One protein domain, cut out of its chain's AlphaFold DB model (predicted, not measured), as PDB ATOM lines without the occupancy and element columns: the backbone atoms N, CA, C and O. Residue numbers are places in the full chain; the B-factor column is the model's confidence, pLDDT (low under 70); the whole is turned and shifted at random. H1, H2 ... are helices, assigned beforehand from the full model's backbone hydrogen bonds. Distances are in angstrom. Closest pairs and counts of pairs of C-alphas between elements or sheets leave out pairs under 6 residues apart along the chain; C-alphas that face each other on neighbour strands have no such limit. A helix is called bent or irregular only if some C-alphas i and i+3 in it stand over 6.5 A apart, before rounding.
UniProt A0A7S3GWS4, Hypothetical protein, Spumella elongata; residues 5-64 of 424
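Overview. This is residues 5 to 64 of the 424 residues of the protein "Hypothetical protein" of Spumella elongata (UniProt A0A7S3GWS4). A long helix, H2, makes the long axis, and a shorter helix, H1, slants toward it, its residues 7 to 12 meeting H2 at residues 37 to 44; H1, the link after it and the first part of H2 thus outline an open triangle. The short helix H3 follows at the far end of H2, after a tight link of two residues, and H2 itself has a kink near residue 52, before that end. The printed part has 60 residues with three named helices in the order H1, H2, H3 and no named strand; the class is all helix. It is only just extended, close to loose, with a radius of gyration of the C-alphas of 16.0 A, and its rod outline spans 49 by 18 by 16 A.

Along the chain. H1, residues 5 to 23, begins at C-alpha 5 (-78.413, 30.349, -7.668) and is 25.5 A long from first to last C-alpha. H2, residues 31 to 58, begins at C-alpha 31 (-63.794, 38.630, 6.895) and is 40.0 A long. H2 has a kink of 37 degrees near residue 52 and is irregular, with C-alphas 53 and 56 7.4 A apart. H3, residues 61 to 64, ends at C-alpha 64 (-97.669, 14.929, 3.601).

Arrangement. H1 and H2 touch, with the C-alphas of Phe 8 and Lys 41 the closest, 5.9 A apart. They run opposite ways at a steep tilt of 47 degrees. H2, with residues 54 to 58, and H3 touch only at the corner; the closest C-alphas, of Phe 57 and Leu 64, are 4.9 A apart. H1 and H3 are apart. In H1 every O i to N i+4 pair is within hydrogen-bond range, in H2 21 of 24, and H3 is too short for such a pair.

Size, cuts and confidence. The two C-alphas farthest apart, of Arg 27 and Pro 62, are 49.7 A apart. Residues 17 to 32, of which 17 to 23 belong to H1, and residues 57 to 62 stand free. The link from H1 to H2 is short and that from H2 to H3 tight. The printed part has no cut. Its mean pLDDT is 78.1, and residues 19 to 34 are under 70.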
ATOM      1  N   GLU A   5     -79.176  29.105  -7.578       83.81
ATOM      2  CA  GLU A   5     -78.413  30.349  -7.668       83.81
ATOM      3  C   GLU A   5     -79.302  31.590  -7.498       83.81
ATOM      4  O   GLU A   5     -78.959  32.504  -6.745       83.81
ATOM      5  N   ASP A   6     -80.489  31.602  -8.112       84.12
ATOM      6  CA  ASP A   6     -81.466  32.678  -7.917       84.12
ATOM      7  C   ASP A   6     -81.966  32.734  -6.470       84.12
ATOM      8  O   ASP A   6     -82.111  33.815  -5.894       84.12
ATOM      9  N   ALA A   7     -82.231  31.570  -5.869       82.25
ATOM     10  CA  ALA A   7     -82.663  31.483  -4.478       82.25
ATOM     11  C   ALA A   7     -81.569  31.982  -3.524       82.25
ATOM     12  O   ALA A   7     -81.858  32.765  -2.618       82.25
ATOM     13  N   PHE A   8     -80.314  31.602  -3.778       85.81
ATOM     14  CA  PHE A   8     -79.151  32.126  -3.075       85.81
ATOM     15  C   PHE A   8     -79.064  33.647  -3.195       85.81
ATOM     16  O   PHE A   8     -78.973  34.318  -2.170       85.81
ATOM     17  N   ARG A   9     -79.173  34.205  -4.408       85.44
ATOM     18  CA  ARG A   9     -79.140  35.659  -4.642       85.44
ATOM     19  C   ARG A   9     -80.224  36.413  -3.870       85.44
ATOM     20  O   ARG A   9     -79.928  37.397  -3.201       85.44
ATOM     21  N   ILE A  10     -81.466  35.936  -3.910       84.62
ATOM     22  CA  ILE A  10     -82.576  36.562  -3.173       84.62
ATOM     23  C   ILE A  10     -82.315  36.512  -1.664       84.62
ATOM     24  O   ILE A  10     -82.519  37.500  -0.953       84.62
ATOM     25  N   LYS A  11     -81.855  35.361  -1.167       84.06
ATOM     26  CA  LYS A  11     -81.644  35.140   0.262       84.06
ATOM     27  C   LYS A  11     -80.459  35.938   0.797       84.06
ATOM     28  O   LYS A  11     -80.595  36.557   1.849       84.06
ATOM     29  N   ILE A  12     -79.349  35.995   0.060       84.12
ATOM     30  CA  ILE A  12     -78.183  36.796   0.445       84.12
ATOM     31  C   ILE A  12     -78.492  38.295   0.381       84.12
ATOM     32  O   ILE A  12     -78.047  39.030   1.254       84.12
ATOM     33  N   ASP A  13     -79.303  38.759  -0.575       83.81
ATOM     34  CA  ASP A  13     -79.723  40.165  -0.637       83.81
ATOM     35  C   ASP A  13     -80.651  40.536   0.528       83.81
ATOM     36  O   ASP A  13     -80.509  41.609   1.115       83.81
ATOM     37  N   SER A  14     -81.579  39.648   0.898       82.50
ATOM     38  CA  SER A  14     -82.432  39.822   2.083       82.50
ATOM     39  C   SER A  14     -81.604  39.858   3.371       82.50
ATOM     40  O   SER A  14     -81.747  40.774   4.182       82.50
ATOM     41  N   PHE A  15     -80.671  38.912   3.513       76.75
ATOM     42  CA  PHE A  15     -79.763  38.829   4.653       76.75
ATOM     43  C   PHE A  15     -78.846  40.054   4.749       76.75
ATOM     44  O   PHE A  15     -78.684  40.627   5.817       76.75
ATOM     45  N   ARG A  16     -78.296  40.535   3.628       77.44
ATOM     46  CA  ARG A  16     -77.487  41.764   3.600       77.44
ATOM     47  C   ARG A  16     -78.299  42.990   3.993       77.44
ATOM     48  O   ARG A  16     -77.777  43.852   4.688       77.44
ATOM     49  N   LYS A  17     -79.567  43.092   3.580       76.56
ATOM     50  CA  LYS A  17     -80.449  44.200   3.985       76.56
ATOM     51  C   LYS A  17     -80.734  44.183   5.488       76.56
ATOM     52  O   LYS A  17     -80.693  45.242   6.111       76.56
ATOM     53  N   SER A  18     -80.986  43.012   6.079       72.81
ATOM     54  CA  SER A  18     -81.163  42.900   7.534       72.81
ATOM     55  C   SER A  18     -79.854  43.144   8.291       72.81
ATOM     56  O   SER A  18     -79.859  43.816   9.319       72.81
ATOM     57  N   GLU A  19     -78.723  42.683   7.759       65.38
ATOM     58  CA  GLU A  19     -77.405  42.894   8.353       65.38
ATOM     59  C   GLU A  19     -76.949  44.354   8.256       65.38
ATOM     60  O   GLU A  19     -76.364  44.854   9.205       65.38
ATOM     61  N   ILE A  20     -77.230  45.077   7.165       61.50
ATOM     62  CA  ILE A  20     -76.954  46.521   7.066       61.50
ATOM     63  C   ILE A  20     -77.700  47.283   8.169       61.50
ATOM     64  O   ILE A  20     -77.103  48.156   8.802       61.50
ATOM     65  N   ASN A  21     -78.955  46.914   8.454       58.00
ATOM     66  CA  ASN A  21     -79.704  47.482   9.578       58.00
ATOM     67  C   ASN A  21     -79.036  47.165  10.928       58.00
ATOM     68  O   ASN A  21     -78.954  48.038  11.782       58.00
ATOM     69  N   TYR A  22     -78.486  45.960  11.096       56.09
ATOM     70  CA  TYR A  22     -77.790  45.546  12.321       56.09
ATOM     71  C   TYR A  22     -76.378  46.161  12.463       56.09
ATOM     72  O   TYR A  22     -75.930  46.509  13.553       56.09
ATOM     73  N   ARG A  23     -75.650  46.345  11.356       55.50
ATOM     74  CA  ARG A  23     -74.295  46.927  11.310       55.50
ATOM     75  C   ARG A  23     -74.290  48.451  11.432       55.50
ATOM     76  O   ARG A  23     -73.280  49.009  11.860       55.50
ATOM     77  N   LEU A  24     -75.395  49.125  11.093       52.66
ATOM     78  CA  LEU A  24     -75.622  50.523  11.484       52.66
ATOM     79  C   LEU A  24     -75.608  50.684  13.016       52.66
ATOM     80  O   LEU A  24     -75.203  51.740  13.498       52.66
ATOM     81  N   GLU A  25     -75.950  49.632  13.767       49.44
ATOM     82  CA  GLU A  25     -75.880  49.606  15.233       49.44
ATOM     83  C   GLU A  25     -74.518  49.113  15.767       49.44
ATOM     84  O   GLU A  25     -74.087  49.581  16.819       49.44
ATOM     85  N   PHE A  26     -73.776  48.253  15.050       49.94
ATOM     86  CA  PHE A  26     -72.456  47.757  15.488       49.94
ATOM     87  C   PHE A  26     -71.448  47.528  14.334       49.94
ATOM     88  O   PHE A  26     -71.679  46.746  13.412       49.94
ATOM     89  N   ARG A  27     -70.267  48.172  14.406       52.03
ATOM     90  CA  ARG A  27     -69.191  48.090  13.389       52.03
ATOM     91  C   ARG A  27     -68.434  46.749  13.435       52.03
ATOM     92  O   ARG A  27     -67.793  46.455  14.439       52.03
ATOM     93  N   GLY A  28     -68.393  46.010  12.318       53.69
ATOM     94  CA  GLY A  28     -67.602  44.774  12.157       53.69
ATOM     95  C   GLY A  28     -66.959  44.603  10.766       53.69
ATOM     96  O   GLY A  28     -67.471  45.104   9.765       53.69
ATOM     97  N   THR A  29     -65.812  43.911  10.717       56.34
ATOM     98  CA  THR A  29     -64.833  43.779   9.610       56.34
ATOM     99  C   THR A  29     -65.262  42.849   8.448       56.34
ATOM    100  O   THR A  29     -66.244  42.113   8.545       56.34
ATOM    101  N   ASN A  30     -64.532  42.903   7.319       56.78
ATOM    102  CA  ASN A  30     -64.852  42.261   6.024       56.78
ATOM    103  C   ASN A  30     -64.743  40.720   5.982       56.78
ATOM    104  O   ASN A  30     -65.300  40.103   5.083       56.78
ATOM    105  N   GLN A  31     -64.043  40.081   6.924       56.62
ATOM    106  CA  GLN A  31     -63.794  38.630   6.895       56.62
ATOM    107  C   GLN A  31     -65.075  37.805   7.132       56.62
ATOM    108  O   GLN A  31     -65.263  36.757   6.522       56.62
ATOM    109  N   HIS A  32     -66.011  38.352   7.911       61.16
ATOM    110  CA  HIS A  32     -67.319  37.748   8.172       61.16
ATOM    111  C   HIS A  32     -68.217  37.656   6.928       61.16
ATOM    112  O   HIS A  32     -69.056  36.765   6.856       61.16
ATOM    113  N   GLN A  33     -68.020  38.518   5.922       60.22
ATOM    114  CA  GLN A  33     -68.888  38.562   4.736       60.22
ATOM    115  C   GLN A  33     -68.778  37.306   3.858       60.22
ATOM    116  O   GLN A  33     -69.767  36.893   3.251       60.22
ATOM    117  N   ASN A  34     -67.593  36.688   3.792       63.78
ATOM    118  CA  ASN A  34     -67.372  35.480   2.991       63.78
ATOM    119  C   ASN A  34     -67.956  34.236   3.680       63.78
ATOM    120  O   ASN A  34     -68.688  33.482   3.047       63.78
ATOM    121  N   GLU A  35     -67.727  34.076   4.986       70.69
ATOM    122  CA  GLU A  35     -68.278  32.963   5.781       70.69
ATOM    123  C   GLU A  35     -69.816  32.991   5.819       70.69
ATOM    124  O   GLU A  35     -70.473  31.957   5.700       70.69
ATOM    125  N   GLN A  36     -70.409  34.186   5.911       71.50
ATOM    126  CA  GLN A  36     -71.861  34.379   5.847       71.50
ATOM    127  C   GLN A  36     -72.437  33.993   4.481       71.50
ATOM    128  O   GLN A  36     -73.473  33.330   4.407       71.50
ATOM    129  N   SER A  37     -71.769  34.385   3.392       79.38
ATOM    130  CA  SER A  37     -72.179  33.992   2.043       79.38
ATOM    131  C   SER A  37     -72.180  32.472   1.886       79.38
ATOM    132  O   SER A  37     -73.096  31.930   1.270       79.38
ATOM    133  N   ASP A  38     -71.176  31.784   2.425       81.38
ATOM    134  CA  ASP A  38     -71.083  30.328   2.336       81.38
ATOM    135  C   ASP A  38     -72.146  29.630   3.194       81.38
ATOM    136  O   ASP A  38     -72.758  28.666   2.732       81.38
ATOM    137  N   PHE A  39     -72.463  30.166   4.378       83.81
ATOM    138  CA  PHE A  39     -73.578  29.674   5.191       83.81
ATOM    139  C   PHE A  39     -74.917  29.770   4.447       83.81
ATOM    140  O   PHE A  39     -75.656  28.791   4.378       83.81
ATOM    141  N   VAL A  40     -75.213  30.920   3.827       85.25
ATOM    142  CA  VAL A  40     -76.461  31.105   3.066       85.25
ATOM    143  C   VAL A  40     -76.525  30.160   1.863       85.25
ATOM    144  O   VAL A  40     -77.596  29.625   1.580       85.25
ATOM    145  N   LYS A  41     -75.403  29.910   1.168       86.56
ATOM    146  CA  LYS A  41     -75.353  28.914   0.081       86.56
ATOM    147  C   LYS A  41     -75.692  27.518   0.584       86.56
ATOM    148  O   LYS A  41     -76.562  26.877   0.005       86.56
ATOM    149  N   LEU A  42     -75.036  27.068   1.655       88.19
ATOM    150  CA  LEU A  42     -75.289  25.751   2.246       88.19
ATOM    151  C   LEU A  42     -76.749  25.616   2.680       88.19
ATOM    152  O   LEU A  42     -77.394  24.624   2.356       88.19
ATOM    153  N   GLU A  43     -77.299  26.651   3.316       87.75
ATOM    154  CA  GLU A  43     -78.697  26.664   3.734       87.75
ATOM    155  C   GLU A  43     -79.661  26.583   2.536       87.75
ATOM    156  O   GLU A  43     -80.672  25.889   2.610       87.75
ATOM    157  N   VAL A  44     -79.375  27.266   1.420       88.00
ATOM    158  CA  VAL A  44     -80.178  27.135   0.188       88.00
ATOM    159  C   VAL A  44     -80.061  25.731  -0.398       88.00
ATOM    160  O   VAL A  44     -81.089  25.137  -0.715       88.00
ATOM    161  N   CYS A  45     -78.857  25.168  -0.500       89.62
ATOM    162  CA  CYS A  45     -78.678  23.801  -0.997       89.62
ATOM    163  C   CYS A  45     -79.442  22.781  -0.136       89.62
ATOM    164  O   CYS A  45     -80.113  21.899  -0.671       89.62
ATOM    165  N   ASP A  46     -79.406  22.920   1.188       89.62
ATOM    166  CA  ASP A  46     -80.147  22.038   2.091       89.62
ATOM    167  C   ASP A  46     -81.666  22.226   1.966       89.62
ATOM    168  O   ASP A  46     -82.408  21.244   2.013       89.62
ATOM    169  N   GLN A  47     -82.147  23.448   1.712       88.44
ATOM    170  CA  GLN A  47     -83.561  23.701   1.403       88.44
ATOM    171  C   GLN A  47     -84.007  23.019   0.101       88.44
ATOM    172  O   GLN A  47     -85.109  22.471   0.056       88.44
ATOM    173  N   PHE A  48     -83.166  23.005  -0.937       89.12
ATOM    174  CA  PHE A  48     -83.459  22.294  -2.186       89.12
ATOM    175  C   PHE A  48     -83.482  20.778  -1.983       89.12
ATOM    176  O   PHE A  48     -84.446  20.130  -2.388       89.12
ATOM    177  N   ARG A  49     -82.500  20.218  -1.268       90.12
ATOM    178  CA  ARG A  49     -82.483  18.788  -0.908       90.12
ATOM    179  C   ARG A  49     -83.711  18.390  -0.094       90.12
ATOM    180  O   ARG A  49     -84.339  17.372  -0.372       90.12
ATOM    181  N   ALA A  50     -84.081  19.200   0.898       89.56
ATOM    182  CA  ALA A  50     -85.280  18.967   1.694       89.56
ATOM    183  C   ALA A  50     -86.545  19.008   0.825       89.56
ATOM    184  O   ALA A  50     -87.417  18.158   0.992       89.56
ATOM    185  N   PHE A  51     -86.631  19.950  -0.122       89.88
ATOM    186  CA  PHE A  51     -87.737  20.020  -1.074       89.88
ATOM    187  C   PHE A  51     -87.822  18.765  -1.951       89.88
ATOM    188  O   PHE A  51     -88.901  18.194  -2.067       89.88
ATOM    189  N   GLU A  52     -86.707  18.285  -2.506       89.38
ATOM    190  CA  GLU A  52     -86.671  17.056  -3.314       89.38
ATOM    191  C   GLU A  52     -87.162  15.828  -2.535       89.38
ATOM    192  O   GLU A  52     -87.900  14.999  -3.072       89.38
ATOM    193  N   LEU A  53     -86.828  15.740  -1.243       90.62
ATOM    194  CA  LEU A  53     -87.315  14.670  -0.371       90.62
ATOM    195  C   LEU A  53     -88.830  14.723  -0.151       90.62
ATOM    196  O   LEU A  53     -89.438  13.670   0.025       90.62
ATOM    197  N   ILE A  54     -89.448  15.909  -0.153       91.50
ATOM    198  CA  ILE A  54     -90.883  16.066   0.143       91.50
ATOM    199  C   ILE A  54     -91.768  16.325  -1.081       91.50
ATOM    200  O   ILE A  54     -92.990  16.263  -0.959       91.50
ATOM    201  N   GLU A  55     -91.197  16.592  -2.257       92.00
ATOM    202  CA  GLU A  55     -91.930  16.979  -3.473       92.00
ATOM    203  C   GLU A  55     -93.012  15.955  -3.847       92.00
ATOM    204  O   GLU A  55     -94.154  16.310  -4.144       92.00
ATOM    205  N   HIS A  56     -92.693  14.664  -3.736       91.50
ATOM    206  CA  HIS A  56     -93.644  13.588  -4.008       91.50
ATOM    207  C   HIS A  56     -94.815  13.542  -3.004       91.50
ATOM    208  O   HIS A  56     -95.921  13.154  -3.379       91.50
ATOM    209  N   PHE A  57     -94.618  13.986  -1.756       92.00
ATOM    210  CA  PHE A  57     -95.708  14.154  -0.788       92.00
ATOM    211  C   PHE A  57     -96.551  15.396  -1.085       92.00
ATOM    212  O   PHE A  57     -97.762  15.367  -0.891       92.00
ATOM    213  N   LEU A  58     -95.951  16.474  -1.599       92.88
ATOM    214  CA  LEU A  58     -96.697  17.665  -2.030       92.88
ATOM    215  C   LEU A  58     -97.603  17.360  -3.231       92.88
ATOM    216  O   LEU A  58     -98.720  17.873  -3.307       92.88
ATOM    217  N   ALA A  59     -97.170  16.470  -4.129       93.19
ATOM    218  CA  ALA A  59     -97.995  15.955  -5.224       93.19
ATOM    219  C   ALA A  59     -99.203  15.121  -4.747       93.19
ATOM    220  O   ALA A  59    -100.189  14.995  -5.481       93.19
ATOM    221  N   HIS A  60     -99.147  14.588  -3.520       91.50
ATOM    222  CA  HIS A  60    -100.178  13.759  -2.892       91.50
ATOM    223  C   HIS A  60    -100.451  14.223  -1.448       91.50
ATOM    224  O   HIS A  60    -100.042  13.550  -0.497       91.50
ATOM    225  N   PRO A  61    -101.167  15.348  -1.261       90.62
ATOM    226  CA  PRO A  61    -101.274  16.048   0.024       90.62
ATOM    227  C   PRO A  61    -101.672  15.197   1.245       90.62
ATOM    228  O   PRO A  61    -101.120  15.437   2.322       90.62
ATOM    229  N   PRO A  62    -102.544  14.168   1.139       88.50
ATOM    230  CA  PRO A  62    -102.831  13.278   2.268       88.50
ATOM    231  C   PRO A  62    -101.594  12.568   2.844       88.50
ATOM    232  O   PRO A  62    -101.541  12.306   4.045       88.50
ATOM    233  N   LEU A  63    -100.578  12.295   2.019       90.31
ATOM    234  CA  LEU A  63     -99.337  11.642   2.443       90.31
ATOM    235  C   LEU A  63     -98.389  12.602   3.179       90.31
ATOM    236  O   LEU A  63     -97.580  12.158   3.992       90.31
ATOM    237  N   LEU A  64     -98.517  13.917   2.960       87.50
ATOM    238  CA  LEU A  64     -97.669  14.929   3.601       87.50
ATOM    239  C   LEU A  64     -97.850  14.977   5.122       87.50
ATOM    240  O   LEU A  64     -96.901  15.274   5.842       87.50
TER     241      LEU A  64